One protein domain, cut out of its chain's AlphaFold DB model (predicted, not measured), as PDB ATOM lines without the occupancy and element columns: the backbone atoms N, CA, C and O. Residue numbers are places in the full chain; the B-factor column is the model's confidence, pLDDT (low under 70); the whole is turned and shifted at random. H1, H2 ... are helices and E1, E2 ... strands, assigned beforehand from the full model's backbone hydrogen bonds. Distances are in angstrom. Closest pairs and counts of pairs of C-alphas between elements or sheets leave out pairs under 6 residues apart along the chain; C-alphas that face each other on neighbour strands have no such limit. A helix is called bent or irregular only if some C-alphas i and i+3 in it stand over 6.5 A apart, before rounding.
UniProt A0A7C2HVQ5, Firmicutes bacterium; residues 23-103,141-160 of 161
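This is residues 23 to 103 and 141 to 160 of the 161 residues of a protein of Firmicutes bacterium (UniProt A0A7C2HVQ5). A short parallel pair of strands, E1 and E2, lies in the middle, with H1 and H3 side by side over one face and H7, the longest helix, over the opposite side, its far end reaching out at one end of the long axis. H4 lies towards the other end of that axis, and a short pairing adds residues 94 to 95 beside E2. The printed part has 101 residues, with seven named helices and two named strands in the order H1 E1 H2 H3 E2 H4 H5 H6 H7, and is mostly helix. It is compact, with a radius of gyration of the C-alphas of 13.5 A, yet elongated, spanning 41 by 26 by 24 A.

H1, residues 23 to 30, touches H3, residues 52 to 61, at a shallow tilt of 12 degrees, the same way; their closest C-alphas, Glu 23 and Ala 54, are 7.3 A apart. E1, residues 35 to 37, and E2, residues 65 to 68, are parallel neighbours at 38 degrees, with N 37 and O 66 within hydrogen-bond range at 2.8 A and N 68 and O 37 at 3.1 A. With H2, residues 38 to 41, and H3 between them, they form a strand-helix-strand unit, two parallel strands joined through helices, with a right-handed crossover. The closest C-alphas of H3 and E2, Leu 59 and Leu 65, are 5.8 A apart. H4, residues 78 to 84, and H2 are near each other, with 6 pairs of C-alphas within 10 A. H5, residues 88 to 91, is close to but not clearly touching H3, at 7.3 A between the C-alphas of Arg 56 and Ile 90. H6, residues 142 to 145, is close to but not clearly touching H5, at 7.0 A between the C-alphas of Ala 91 and Thr 143. H7, residues 147 to 159, meets H6 only through their link and is near E1, with 5 pairs of C-alphas within 10 A. Every O i to N i+4 pair is within hydrogen-bond range in H3 and H4, against 2 of 4 in H1 and 8 of 9 in H7; H2, H5 and H6 are too short for such a pair.

H1 begins at C-alpha 23, (-35.903, -19.787, 16.372), and is only just irregular, with C-alphas 24 and 27 6.7 A apart. From first to last C-alpha, H1 measures 11.3 A, H3 14.2 A, E2 10.6 A, H4 10.0 A and H7 17.7 A. E2 begins at C-alpha 65, (-26.000, -20.177, 9.971), and H7 ends at C-alpha 159, (-26.833, -12.056, -7.493).

The two C-alphas farthest apart, those of Val 47 and Gly 160, are 41.6 A apart. Residues 104 to 140 are not printed, and C-alphas 103 and 141 are 21.7 A apart across the cut. No link that is printed whole is long, and residues 92 to 103 hold no named element. The mean pLDDT of the printed part is 91.9, and one printed residue, Gly 160, is under 70.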
ATOM      1  N   GLU A  23     -34.991 -18.921  17.137       90.75
ATOM      2  CA  GLU A  23     -35.903 -19.787  16.372       90.75
ATOM      3  C   GLU A  23     -36.550 -19.053  15.183       90.75
ATOM      4  O   GLU A  23     -36.946 -19.670  14.193       90.75
ATOM      5  N   ARG A  24     -36.581 -17.715  15.195       89.94
ATOM      6  CA  ARG A  24     -37.035 -16.920  14.040       89.94
ATOM      7  C   ARG A  24     -36.110 -17.044  12.829       89.94
ATOM      8  O   ARG A  24     -36.550 -16.785  11.710       89.94
ATOM      9  N   LEU A  25     -34.860 -17.460  13.033       92.75
ATOM     10  CA  LEU A  25     -33.908 -17.737  11.959       92.75
ATOM     11  C   LEU A  25     -34.213 -19.061  11.249       92.75
ATOM     12  O   LEU A  25     -33.733 -19.272  10.141       92.75
ATOM     13  N   ARG A  26     -35.036 -19.942  11.831       94.12
ATOM     14  CA  ARG A  26     -35.275 -21.282  11.286       94.12
ATOM     15  C   ARG A  26     -35.843 -21.251   9.868       94.12
ATOM     16  O   ARG A  26     -35.313 -21.919   8.993       94.12
ATOM     17  N   ARG A  27     -36.855 -20.414   9.611       93.81
ATOM     18  CA  ARG A  27     -37.468 -20.296   8.275       93.81
ATOM     19  C   ARG A  27     -36.475 -19.882   7.183       93.81
ATOM     20  O   ARG A  27     -36.402 -20.597   6.188       93.81
ATOM     21  N   PRO A  28     -35.715 -18.772   7.306       92.25
ATOM     22  CA  PRO A  28     -34.724 -18.441   6.283       92.25
ATOM     23  C   PRO A  28     -33.642 -19.524   6.153       92.25
ATOM     24  O   PRO A  28     -33.234 -19.828   5.035       92.25
ATOM     25  N   LEU A  29     -33.234 -20.160   7.257       95.25
ATOM     26  CA  LEU A  29     -32.245 -21.239   7.222       95.25
ATOM     27  C   LEU A  29     -32.743 -22.484   6.467       95.25
ATOM     28  O   LEU A  29     -31.994 -23.021   5.655       95.25
ATOM     29  N   GLU A  30     -33.999 -22.898   6.669       95.75
ATOM     30  CA  GLU A  30     -34.649 -24.006   5.941       95.75
ATOM     31  C   GLU A  30     -34.712 -23.757   4.428       95.75
ATOM     32  O   GLU A  30     -34.653 -24.700   3.646       95.75
ATOM     33  N   HIS A  31     -34.777 -22.492   4.006       94.12
ATOM     34  CA  HIS A  31     -34.780 -22.101   2.593       94.12
ATOM     35  C   HIS A  31     -33.363 -21.912   2.020       94.12
ATOM     36  O   HIS A  31     -33.203 -21.368   0.930       94.12
ATOM     37  N   GLY A  32     -32.321 -22.322   2.751       90.81
ATOM     38  CA  GLY A  32     -30.932 -22.253   2.293       90.81
ATOM     39  C   GLY A  32     -30.314 -20.853   2.325       90.81
ATOM     40  O   GLY A  32     -29.203 -20.666   1.831       90.81
ATOM     41  N   VAL A  33     -30.980 -19.860   2.926       91.44
ATOM     42  CA  VAL A  33     -30.434 -18.501   3.042       91.44
ATOM     43  C   VAL A  33     -29.209 -18.526   3.950       91.44
ATOM     44  O   VAL A  33     -29.260 -19.067   5.053       91.44
ATOM     45  N   ILE A  34     -28.106 -17.919   3.512       92.69
ATOM     46  CA  ILE A  34     -26.950 -17.687   4.383       92.69
ATOM     47  C   ILE A  34     -27.323 -16.583   5.374       92.69
ATOM     48  O   ILE A  34     -27.587 -15.447   4.981       92.69
ATOM     49  N   VAL A  35     -27.340 -16.915   6.664       94.12
ATOM     50  CA  VAL A  35     -27.707 -15.993   7.743       94.12
ATOM     51  C   VAL A  35     -26.472 -15.681   8.577       94.12
ATOM     52  O   VAL A  35     -25.781 -16.597   9.008       94.12
ATOM     53  N   VAL A  36     -26.224 -14.399   8.853       95.12
ATOM     54  CA  VAL A  36     -25.246 -13.957   9.860       95.12
ATOM     55  C   VAL A  36     -26.012 -13.333  11.024       95.12
ATOM     56  O   VAL A  36     -26.585 -12.254  10.886       95.12
ATOM     57  N   ALA A  37     -26.062 -14.019  12.165       94.50
ATOM     58  CA  ALA A  37     -26.709 -13.509  13.366       94.50
ATOM     59  C   ALA A  37     -25.790 -12.506  14.081       94.50
ATOM     60  O   ALA A  37     -24.737 -12.872  14.621       94.50
ATOM     61  N   ALA A  38     -26.215 -11.243  14.089       93.00
ATOM     62  CA  ALA A  38     -25.483 -10.151  14.713       93.00
ATOM     63  C   ALA A  38     -25.279 -10.382  16.217       93.00
ATOM     64  O   ALA A  38     -26.141 -10.930  16.914       93.00
ATOM     65  N   HIS A  39     -24.113  -9.964  16.707       94.19
ATOM     66  CA  HIS A  39     -23.687 -10.045  18.104       94.19
ATOM     67  C   HIS A  39     -23.739 -11.470  18.672       94.19
ATOM     68  O   HIS A  39     -23.873 -11.657  19.880       94.19
ATOM     69  N   SER A  40     -23.691 -12.492  17.809       94.00
ATOM     70  CA  SER A  40     -23.876 -13.899  18.176       94.00
ATOM     71  C   SER A  40     -25.169 -14.134  18.971       94.00
ATOM     72  O   SER A  40     -25.188 -14.940  19.898       94.00
ATOM     73  N   GLY A  41     -26.231 -13.376  18.668       90.00
ATOM     74  CA  GLY A  41     -27.501 -13.445  19.397       90.00
ATOM     75  C   GLY A  41     -27.395 -13.083  20.884       90.00
ATOM     76  O   GLY A  41     -28.288 -13.428  21.657       90.00
ATOM     77  N   ALA A  42     -26.307 -12.428  21.307       90.12
ATOM     78  CA  ALA A  42     -26.128 -12.031  22.692       90.12
ATOM     79  C   ALA A  42     -27.198 -10.998  23.095       90.12
ATOM     80  O   ALA A  42     -27.471 -10.064  22.326       90.12
ATOM     81  N   PRO A  43     -27.771 -11.135  24.305       86.56
ATOM     82  CA  PRO A  43     -28.831 -10.267  24.798       86.56
ATOM     83  C   PRO A  43     -28.411  -8.797  24.726       86.56
ATOM     84  O   PRO A  43     -27.248  -8.460  24.963       86.56
ATOM     85  N   ALA A  44     -29.339  -7.915  24.355       82.81
ATOM     86  CA  ALA A  44     -29.048  -6.486  24.289       82.81
ATOM     87  C   ALA A  44     -28.960  -5.883  25.691       82.81
ATOM     88  O   ALA A  44     -28.097  -5.034  25.946       82.81
ATOM     89  N   TRP A  45     -29.798  -6.390  26.593       82.62
ATOM     90  CA  TRP A  45     -29.887  -5.986  27.984       82.62
ATOM     91  C   TRP A  45     -29.681  -7.170  28.930       82.62
ATOM     92  O   TRP A  45     -30.065  -8.289  28.604       82.62
ATOM     93  N   PRO A  46     -29.148  -6.949  30.144       75.88
ATOM     94  CA  PRO A  46     -28.962  -8.021  31.127       75.88
ATOM     95  C   PRO A  46     -30.246  -8.763  31.532       75.88
ATOM     96  O   PRO A  46     -30.162  -9.881  32.030       75.88
ATOM     97  N   VAL A  47     -31.411  -8.131  31.352       81.00
ATOM     98  CA  VAL A  47     -32.735  -8.709  31.641       81.00
ATOM     99  C   VAL A  47     -33.261  -9.596  30.512       81.00
ATOM    100  O   VAL A  47     -34.192 -10.369  30.733       81.00
ATOM    101  N   ASP A  48     -32.679  -9.500  29.314       83.88
ATOM    102  CA  ASP A  48     -33.092 -10.325  28.188       83.88
ATOM    103  C   ASP A  48     -32.640 -11.777  28.422       83.88
ATOM    104  O   ASP A  48     -31.533 -12.024  28.918       83.88
ATOM    105  N   PRO A  49     -33.460 -12.770  28.044       86.06
ATOM    106  CA  PRO A  49     -33.113 -14.169  28.236       86.06
ATOM    107  C   PRO A  49     -31.870 -14.551  27.424       86.06
ATOM    108  O   PRO A  49     -31.774 -14.272  26.229       86.06
ATOM    109  N   ASP A  50     -30.938 -15.272  28.051       89.75
ATOM    110  CA  ASP A  50     -29.794 -15.853  27.349       89.75
ATOM    111  C   ASP A  50     -30.247 -17.069  26.528       89.75
ATOM    112  O   ASP A  50     -30.535 -18.136  27.066       89.75
ATOM    113  N   ARG A  51     -30.320 -16.908  25.204       91.44
ATOM    114  CA  ARG A  51     -30.773 -17.949  24.263       91.44
ATOM    115  C   ARG A  51     -29.618 -18.690  23.583       91.44
ATOM    116  O   ARG A  51     -29.817 -19.307  22.539       91.44
ATOM    117  N   THR A  52     -28.418 -18.666  24.166       93.38
ATOM    118  CA  THR A  52     -27.225 -19.295  23.570       93.38
ATOM    119  C   THR A  52     -27.423 -20.781  23.268       93.38
ATOM    120  O   THR A  52     -26.989 -21.242  22.218       93.38
ATOM    121  N   ASP A  53     -28.132 -21.536  24.111       93.69
ATOM    122  CA  ASP A  53     -28.371 -22.960  23.837       93.69
ATOM    123  C   ASP A  53     -29.289 -23.182  22.632       93.69
ATOM    124  O   ASP A  53     -29.065 -24.102  21.845       93.69
ATOM    125  N   ALA A  54     -30.288 -22.316  22.436       93.38
ATOM    126  CA  ALA A  54     -31.119 -22.338  21.234       93.38
ATOM    127  C   ALA A  54     -30.297 -21.999  19.986       93.38
ATOM    128  O   ALA A  54     -30.385 -22.697  18.978       93.38
ATOM    129  N   LEU A  55     -29.423 -20.996  20.088       94.50
ATOM    130  CA  LEU A  55     -28.494 -20.646  19.019       94.50
ATOM    131  C   LEU A  55     -27.581 -21.822  18.645       94.50
ATOM    132  O   LEU A  55     -27.445 -22.133  17.466       94.50
ATOM    133  N   ARG A  56     -27.008 -22.528  19.631       95.69
ATOM    134  CA  ARG A  56     -26.190 -23.727  19.392       95.69
ATOM    135  C   ARG A  56     -26.960 -24.825  18.669       95.69
ATOM    136  O   ARG A  56     -26.429 -25.430  17.743       95.69
ATOM    137  N   ARG A  57     -28.213 -25.088  19.069       96.12
ATOM    138  CA  ARG A  57     -29.057 -26.077  18.375       96.12
ATOM    139  C   ARG A  57     -29.193 -25.733  16.893       96.12
ATOM    140  O   ARG A  57     -29.026 -26.619  16.061       96.12
ATOM    141  N   LEU A  58     -29.425 -24.461  16.569       96.19
ATOM    142  CA  LEU A  58     -29.519 -24.013  15.181       96.19
ATOM    143  C   LEU A  58     -28.179 -24.100  14.443       96.19
ATOM    144  O   LEU A  58     -28.168 -24.539  13.301       96.19
ATOM    145  N   LEU A  59     -27.052 -23.760  15.075       96.75
ATOM    146  CA  LEU A  59     -25.723 -23.886  14.449       96.75
ATOM    147  C   LEU A  59     -25.382 -25.327  14.070       96.75
ATOM    148  O   LEU A  59     -24.762 -25.558  13.034       96.75
ATOM    149  N   ARG A  60     -25.786 -26.295  14.903       96.38
ATOM    150  CA  ARG A  60     -25.613 -27.722  14.601       96.38
ATOM    151  C   ARG A  60     -26.541 -28.195  13.488       96.38
ATOM    152  O   ARG A  60     -26.132 -29.020  12.681       96.38
ATOM    153  N   ALA A  61     -27.772 -27.687  13.457       97.00
ATOM    154  CA  ALA A  61     -28.781 -28.099  12.487       97.00
ATOM    155  C   ALA A  61     -28.601 -27.455  11.101       97.00
ATOM    156  O   ALA A  61     -28.950 -28.072  10.099       97.00
ATOM    157  N   TYR A  62     -28.059 -26.235  11.030       96.81
ATOM    158  CA  TYR A  62     -28.033 -25.430   9.808       96.81
ATOM    159  C   TYR A  62     -26.612 -24.936   9.480       96.81
ATOM    160  O   TYR A  62     -26.123 -23.991  10.107       96.81
ATOM    161  N   PRO A  63     -25.929 -25.512   8.468       94.81
ATOM    162  CA  PRO A  63     -24.563 -25.120   8.098       94.81
ATOM    163  C   PRO A  63     -24.478 -23.717   7.472       94.81
ATOM    164  O   PRO A  63     -23.400 -23.129   7.408       94.81
ATOM    165  N   ASN A  64     -25.609 -23.179   7.015       94.69
ATOM    166  CA  ASN A  64     -25.777 -21.830   6.486       94.69
ATOM    167  C   ASN A  64     -26.009 -20.761   7.574       94.69
ATOM    168  O   ASN A  64     -26.175 -19.589   7.228       94.69
ATOM    169  N   LEU A  65     -25.993 -21.130   8.863       95.94
ATOM    170  CA  LEU A  65     -26.000 -20.177   9.971       95.94
ATOM    171  C   LEU A  65     -24.572 -19.809  10.392       95.94
ATOM    172  O   LEU A  65     -23.774 -20.646  10.813       95.94
ATOM    173  N   TRP A  66     -24.297 -18.515  10.352       97.12
ATOM    174  CA  TRP A  66     -23.088 -17.881  10.846       97.12
ATOM    175  C   TRP A  66     -23.435 -16.840  11.906       97.12
ATOM    176  O   TRP A  66     -24.573 -16.390  12.019       97.12
ATOM    177  N   LEU A  67     -22.438 -16.433  12.682       97.00
ATOM    178  CA  LEU A  67     -22.552 -15.418  13.726       97.00
ATOM    179  C   LEU A  67     -21.545 -14.304  13.468       97.00
ATOM    180  O   LEU A  67     -20.554 -14.538  12.789       97.00
ATOM    181  N   ASP A  68     -21.693 -13.144  14.094       96.81
ATOM    182  CA  ASP A  68     -20.571 -12.215  14.272       96.81
ATOM    183  C   ASP A  68     -20.307 -11.915  15.754       96.81
ATOM    184  O   ASP A  68     -21.134 -12.195  16.619       96.81
ATOM    185  N   ASN A  69     -19.135 -11.370  16.071       96.75
ATOM    186  CA  ASN A  69     -18.795 -10.912  17.424       96.75
ATOM    187  C   ASN A  69     -18.911  -9.389  17.591       96.75
ATOM    188  O   ASN A  69     -18.278  -8.810  18.481       96.75
ATOM    189  N   SER A  70     -19.681  -8.731  16.730       96.38
ATOM    190  CA  SER A  70     -19.887  -7.285  16.760       96.38
ATOM    191  C   SER A  70     -20.593  -6.860  18.052       96.38
ATOM    192  O   SER A  70     -21.380  -7.618  18.615       96.38
ATOM    193  N   GLY A  71     -20.240  -5.697  18.607       95.44
ATOM    194  CA  GLY A  71     -20.935  -5.108  19.761       95.44
ATOM    195  C   GLY A  71     -20.770  -5.853  21.095       95.44
ATOM    196  O   GLY A  71     -21.313  -5.423  22.117       95.44
ATOM    197  N   LEU A  72     -20.008  -6.955  21.134       96.19
ATOM    198  CA  LEU A  72     -19.813  -7.762  22.344       96.19
ATOM    199  C   LEU A  72     -18.957  -7.058  23.407       96.19
ATOM    200  O   LEU A  72     -19.114  -7.323  24.597       96.19
ATOM    201  N   ALA A  73     -18.075  -6.141  23.003       96.31
ATOM    202  CA  ALA A  73     -17.195  -5.387  23.900       96.31
ATOM    203  C   ALA A  73     -17.884  -4.198  24.595       96.31
ATOM    204  O   ALA A  73     -17.273  -3.152  24.815       96.31
ATOM    205  N   THR A  74     -19.151  -4.380  24.958       95.25
ATOM    206  CA  THR A  74     -19.991  -3.413  25.669       95.25
ATOM    207  C   THR A  74     -20.384  -3.955  27.047       95.25
ATOM    208  O   THR A  74     -20.396  -5.175  27.243       95.25
ATOM    209  N   PRO A  75     -20.727  -3.093  28.024       94.12
ATOM    210  CA  PRO A  75     -21.085  -3.540  29.372       94.12
ATOM    211  C   PRO A  75     -22.206  -4.588  29.411       94.12
ATOM    212  O   PRO A  75     -22.095  -5.557  30.158       94.12
ATOM    213  N   SER A  76     -23.241  -4.451  28.573       92.00
ATOM    214  CA  SER A  76     -24.371  -5.390  28.559       92.00
ATOM    215  C   SER A  76     -24.019  -6.777  28.009       92.00
ATOM    216  O   SER A  76     -24.672  -7.751  28.373       92.00
ATOM    217  N   ARG A  77     -22.960  -6.896  27.192       93.81
ATOM    218  CA  ARG A  77     -22.552  -8.148  26.521       93.81
ATOM    219  C   ARG A  77     -21.178  -8.673  26.935       93.81
ATOM    220  O   ARG A  77     -20.736  -9.706  26.431       93.81
ATOM    221  N   ALA A  78     -20.520  -8.032  27.902       94.50
ATOM    222  CA  ALA A  78     -19.177  -8.402  28.354       94.50
ATOM    223  C   ALA A  78     -19.073  -9.867  28.802       94.50
ATOM    224  O   ALA A  78     -18.078 -10.542  28.532       94.50
ATOM    225  N   ARG A  79     -20.113 -10.397  29.459       94.38
ATOM    226  CA  ARG A  79     -20.156 -11.809  29.863       94.38
ATOM    227  C   ARG A  79     -20.073 -12.739  28.649       94.38
ATOM    228  O   ARG A  79     -19.327 -13.717  28.693       94.38
ATOM    229  N   HIS A  80     -20.793 -12.420  27.577       96.12
ATOM    230  CA  HIS A  80     -20.821 -13.188  26.332       96.12
ATOM    231  C   HIS A  80     -19.527 -13.037  25.541       96.12
ATOM    232  O   HIS A  80     -19.013 -14.050  25.084       96.12
ATOM    233  N   LEU A  81     -18.930 -11.840  25.480       96.50
ATOM    234  CA  LEU A  81     -17.579 -11.644  24.928       96.50
ATOM    235  C   LEU A  81     -16.578 -12.622  25.560       96.50
ATOM    236  O   LEU A  81     -15.822 -13.318  24.889       96.50
ATOM    237  N   LEU A  82     -16.583 -12.680  26.890       96.62
ATOM    238  CA  LEU A  82     -15.686 -13.541  27.640       96.62
ATOM    239  C   LEU A  82     -16.047 -15.025  27.463       96.62
ATOM    240  O   LEU A  82     -15.153 -15.868  27.361       96.62
ATOM    241  N   ARG A  83     -17.331 -15.388  27.452       96.44
ATOM    242  CA  ARG A  83     -17.757 -16.783  27.280       96.44
ATOM    243  C   ARG A  83     -17.435 -17.306  25.879       96.44
ATOM    244  O   ARG A  83     -16.802 -18.348  25.775       96.44
ATOM    245  N   PHE A  84     -17.807 -16.567  24.837       96.69
ATOM    246  CA  PHE A  84     -17.682 -16.995  23.443       96.69
ATOM    247  C   PHE A  84     -16.235 -17.091  22.956       96.69
ATOM    248  O   PHE A  84     -15.949 -17.881  22.066       96.69
ATOM    249  N   ALA A  85     -15.300 -16.370  23.578       95.69
ATOM    250  CA  ALA A  85     -13.871 -16.555  23.320       95.69
ATOM    251  C   ALA A  85     -13.344 -17.963  23.684       95.69
ATOM    252  O   ALA A  85     -12.257 -18.326  23.259       95.69
ATOM    253  N   ARG A  86     -14.070 -18.730  24.514       95.12
ATOM    254  CA  ARG A  86     -13.688 -20.078  24.991       95.12
ATOM    255  C   ARG A  86     -14.632 -21.170  24.493       95.12
ATOM    256  O   ARG A  86     -14.729 -22.234  25.093       95.12
ATOM    257  N   ASP A  87     -15.413 -20.843  23.482       95.94
ATOM    258  CA  ASP A  87     -16.523 -21.650  23.025       95.94
ATOM    259  C   ASP A  87     -16.266 -22.051  21.584       95.94
ATOM    260  O   ASP A  87     -16.606 -21.312  20.662       95.94
ATOM    261  N   ASP A  88     -15.615 -23.195  21.400       94.00
ATOM    262  CA  ASP A  88     -15.124 -23.608  20.086       94.00
ATOM    263  C   ASP A  88     -16.260 -23.777  19.071       94.00
ATOM    264  O   ASP A  88     -16.097 -23.431  17.903       94.00
ATOM    265  N   GLU A  89     -17.436 -24.230  19.516       94.31
ATOM    266  CA  GLU A  89     -18.617 -24.384  18.663       94.31
ATOM    267  C   GLU A  89     -19.113 -23.031  18.134       94.31
ATOM    268  O   GLU A  89     -19.338 -22.877  16.932       94.31
ATOM    269  N   ILE A  90     -19.238 -22.030  19.013       95.75
ATOM    270  CA  ILE A  90     -19.614 -20.667  18.618       95.75
ATOM    271  C   ILE A  90     -18.503 -20.057  17.756       95.75
ATOM    272  O   ILE A  90     -18.750 -19.643  16.621       95.75
ATOM    273  N   ALA A  91     -17.262 -20.066  18.245       95.12
ATOM    274  CA  ALA A  91     -16.117 -19.436  17.596       95.12
ATOM    275  C   ALA A  91     -15.826 -20.014  16.199       95.12
ATOM    276  O   ALA A  91     -15.403 -19.273  15.303       95.12
ATOM    277  N   ALA A  92     -16.109 -21.300  15.961       95.19
ATOM    278  CA  ALA A  92     -15.991 -21.942  14.650       95.19
ATOM    279  C   ALA A  92     -16.953 -21.367  13.593       95.19
ATOM    280  O   ALA A  92     -16.697 -21.502  12.392       95.19
ATOM    281  N   ARG A  93     -18.037 -20.704  14.012       95.94
ATOM    282  CA  ARG A  93     -19.059 -20.093  13.144       95.94
ATOM    283  C   ARG A  93     -19.137 -18.568  13.271       95.94
ATOM    284  O   ARG A  93     -19.999 -17.949  12.655       95.94
ATOM    285  N   THR A  94     -18.226 -17.938  14.013       97.38
ATOM    286  CA  THR A  94     -18.236 -16.485  14.246       97.38
ATOM    287  C   THR A  94     -17.335 -15.716  13.284       97.38
ATOM    288  O   THR A  94     -16.168 -16.055  13.114       97.38
ATOM    289  N   LEU A  95     -17.832 -14.631  12.706       97.56
ATOM    290  CA  LEU A  95     -17.082 -13.639  11.947       97.56
ATOM    291  C   LEU A  95     -16.682 -12.461  12.837       97.56
ATOM    292  O   LEU A  95     -17.355 -12.134  13.817       97.56
ATOM    293  N   TYR A  96     -15.594 -11.791  12.478       97.56
ATOM    294  CA  TYR A  96     -15.266 -10.505  13.062       97.56
ATOM    295  C   TYR A  96     -16.212  -9.425  12.533       97.56
ATOM    296  O   TYR A  96     -16.349  -9.237  11.326       97.56
ATOM    297  N   GLY A  97     -16.809  -8.678  13.455       96.19
ATOM    298  CA  GLY A  97     -17.446  -7.396  13.183       96.19
ATOM    299  C   GLY A  97     -17.140  -6.445  14.331       96.19
ATOM    300  O   GLY A  97     -17.089  -6.880  15.479       96.19
ATOM    301  N   SER A  98     -16.898  -5.165  14.049       94.75
ATOM    302  CA  SER A  98     -16.586  -4.183  15.099       94.75
ATOM    303  C   SER A  98     -17.826  -3.515  15.687       94.75
ATOM    304  O   SER A  98     -17.759  -3.009  16.799       94.75
ATOM    305  N   ASP A  99     -18.933  -3.501  14.938       94.56
ATOM    306  CA  ASP A  99     -20.143  -2.719  15.245       94.56
ATOM    307  C   ASP A  99     -19.888  -1.207  15.311       94.56
ATOM    308  O   ASP A  99     -20.460  -0.503  16.131       94.56
ATOM    309  N   TYR A 100     -18.984  -0.673  14.483       93.44
ATOM    310  CA  TYR A 100     -18.721   0.769  14.487       93.44
ATOM    311  C   TYR A 100     -20.019   1.541  14.161       93.44
ATOM    312  O   TYR A 100     -20.671   1.191  13.176       93.44
ATOM    313  N   PRO A 101     -20.394   2.589  14.927       95.06
ATOM    314  CA  PRO A 101     -19.578   3.358  15.880       95.06
ATOM    315  C   PRO A 101     -19.671   2.939  17.361       95.06
ATOM    316  O   PRO A 101     -19.229   3.694  18.228       95.06
ATOM    317  N   VAL A 102     -20.222   1.768  17.685       93.50
ATOM    318  CA  VAL A 102     -20.312   1.277  19.068       93.50
ATOM    319  C   VAL A 102     -18.910   1.192  19.698       93.50
ATOM    320  O   VAL A 102     -17.986   0.626  19.104       93.50
ATOM    321  N   PRO A 103     -18.705   1.763  20.900       92.25
ATOM    322  CA  PRO A 103     -17.401   1.760  21.544       92.25
ATOM    323  C   PRO A 103     -17.041   0.374  22.087       92.25
ATOM    324  O   PRO A 103     -17.873  -0.329  22.658       92.25
ATOM    325  N   PRO A 141      -7.888 -16.797  15.028       96.06
ATOM    326  CA  PRO A 141      -7.556 -15.962  13.867       96.06
ATOM    327  C   PRO A 141      -8.525 -16.149  12.692       96.06
ATOM    328  O   PRO A 141      -8.814 -15.207  11.957       96.06
ATOM    329  N   ALA A 142      -9.097 -17.351  12.556       96.12
ATOM    330  CA  ALA A 142     -10.114 -17.654  11.554       96.12
ATOM    331  C   ALA A 142     -11.352 -16.746  11.656       96.12
ATOM    332  O   ALA A 142     -11.974 -16.461  10.640       96.12
ATOM    333  N   THR A 143     -11.709 -16.253  12.847       96.25
ATOM    334  CA  THR A 143     -12.816 -15.300  13.013       96.25
ATOM    335  C   THR A 143     -12.586 -14.020  12.204       96.25
ATOM    336  O   THR A 143     -13.538 -13.464  11.664       96.25
ATOM    337  N   GLU A 144     -11.336 -13.580  12.049       95.50
ATOM    338  CA  GLU A 144     -10.981 -12.354  11.325       95.50
ATOM    339  C   GLU A 144     -11.064 -12.515   9.804       95.50
ATOM    340  O   GLU A 144     -11.479 -11.595   9.103       95.50
ATOM    341  N   THR A 145     -10.698 -13.689   9.285       94.62
ATOM    342  CA  THR A 145     -10.604 -13.937   7.837       94.62
ATOM    343  C   THR A 145     -11.877 -14.528   7.239       94.62
ATOM    344  O   THR A 145     -12.135 -14.372   6.048       94.62
ATOM    345  N   ARG A 146     -12.725 -15.168   8.050       94.69
ATOM    346  CA  ARG A 146     -13.938 -15.879   7.612       94.69
ATOM    347  C   ARG A 146     -14.945 -15.009   6.860       94.69
ATOM    348  O   ARG A 146     -15.637 -15.518   5.979       94.69
ATOM    349  N   ALA A 147     -14.988 -13.703   7.130       92.38
ATOM    350  CA  ALA A 147     -15.805 -12.760   6.366       92.38
ATOM    351  C   ALA A 147     -15.486 -12.765   4.867       92.38
ATOM    352  O   ALA A 147     -16.404 -12.709   4.051       92.38
ATOM    353  N   ALA A 148     -14.214 -12.941   4.499       90.88
ATOM    354  CA  ALA A 148     -13.788 -13.015   3.105       90.88
ATOM    355  C   ALA A 148     -14.305 -14.269   2.375       90.88
ATOM    356  O   ALA A 148     -14.287 -14.303   1.152       90.88
ATOM    357  N   VAL A 149     -14.781 -15.287   3.097       89.38
ATOM    358  CA  VAL A 149     -15.353 -16.509   2.507       89.38
ATOM    359  C   VAL A 149     -16.880 -16.458   2.523       89.38
ATOM    360  O   VAL A 149     -17.530 -16.728   1.513       89.38
ATOM    361  N   VAL A 150     -17.463 -16.073   3.660       89.50
ATOM    362  CA  VAL A 150     -18.919 -16.090   3.864       89.50
ATOM    363  C   VAL A 150     -19.612 -14.977   3.079       89.50
ATOM    364  O   VAL A 150     -20.640 -15.225   2.451       89.50
ATOM    365  N   LEU A 151     -19.062 -13.757   3.074       87.19
ATOM    366  CA  LEU A 151     -19.726 -12.618   2.431       87.19
ATOM    367  C   LEU A 151     -19.746 -12.721   0.898       87.19
ATOM    368  O   LEU A 151     -20.784 -12.413   0.317       87.19
ATOM    369  N   PRO A 152     -18.696 -13.207   0.208       85.69
ATOM    370  CA  PRO A 152     -18.798 -13.467  -1.226       85.69
ATOM    371  C   PRO A 152     -19.768 -14.597  -1.575       85.69
ATOM    372  O   PRO A 152     -20.456 -14.512  -2.589       85.69
ATOM    373  N   ALA A 153     -19.865 -15.645  -0.747       77.62
ATOM    374  CA  ALA A 153     -20.884 -16.682  -0.927       77.62
ATOM    375  C   ALA A 153     -22.301 -16.099  -0.809       77.62
ATOM    376  O   ALA A 153     -23.156 -16.396  -1.642       77.62
ATOM    377  N   LEU A 154     -22.516 -15.202   0.157       72.31
ATOM    378  CA  LEU A 154     -23.756 -14.440   0.284       72.31
ATOM    379  C   LEU A 154     -24.002 -13.558  -0.951       72.31
ATOM    380  O   LEU A 154     -25.087 -13.598  -1.517       72.31
ATOM    381  N   ALA A 155     -23.006 -12.801  -1.414       75.19
ATOM    382  CA  ALA A 155     -23.143 -11.932  -2.584       75.19
ATOM    383  C   ALA A 155     -23.500 -12.715  -3.861       75.19
ATOM    384  O   ALA A 155     -24.364 -12.285  -4.625       75.19
ATOM    385  N   ARG A 156     -22.883 -13.882  -4.070       78.88
ATOM    386  CA  ARG A 156     -23.208 -14.806  -5.167       78.88
ATOM    387  C   ARG A 156     -24.645 -15.312  -5.089       78.88
ATOM    388  O   ARG A 156     -25.408 -15.136  -6.036       78.88
ATOM    389  N   ALA A 157     -25.054 -15.798  -3.917       73.62
ATOM    390  CA  ALA A 157     -26.427 -16.240  -3.675       73.62
ATOM    391  C   ALA A 157     -27.461 -15.134  -3.953       73.62
ATOM    392  O   ALA A 157     -28.525 -15.400  -4.502       73.62
ATOM    393  N   LEU A 158     -27.134 -13.880  -3.625       71.88
ATOM    394  CA  LEU A 158     -28.002 -12.725  -3.863       71.88
ATOM    395  C   LEU A 158     -28.012 -12.235  -5.321       71.88
ATOM    396  O   LEU A 158     -28.950 -11.549  -5.719       71.88
ATOM    397  N   THR A 159     -26.977 -12.540  -6.107       79.25
ATOM    398  CA  THR A 159     -26.833 -12.056  -7.493       79.25
ATOM    399  C   THR A 159     -27.073 -13.132  -8.552       79.25
ATOM    400  O   THR A 159     -27.029 -12.810  -9.738       79.25
ATOM    401  N   GLY A 160     -27.345 -14.378  -8.142       66.12
ATOM    402  CA  GLY A 160     -27.578 -15.513  -9.043       66.12
ATOM    403  C   GLY A 160     -26.358 -15.889  -9.890       66.12
ATOM    404  O   GLY A 160     -26.526 -16.458 -10.966       66.12
TER     405      GLY A 160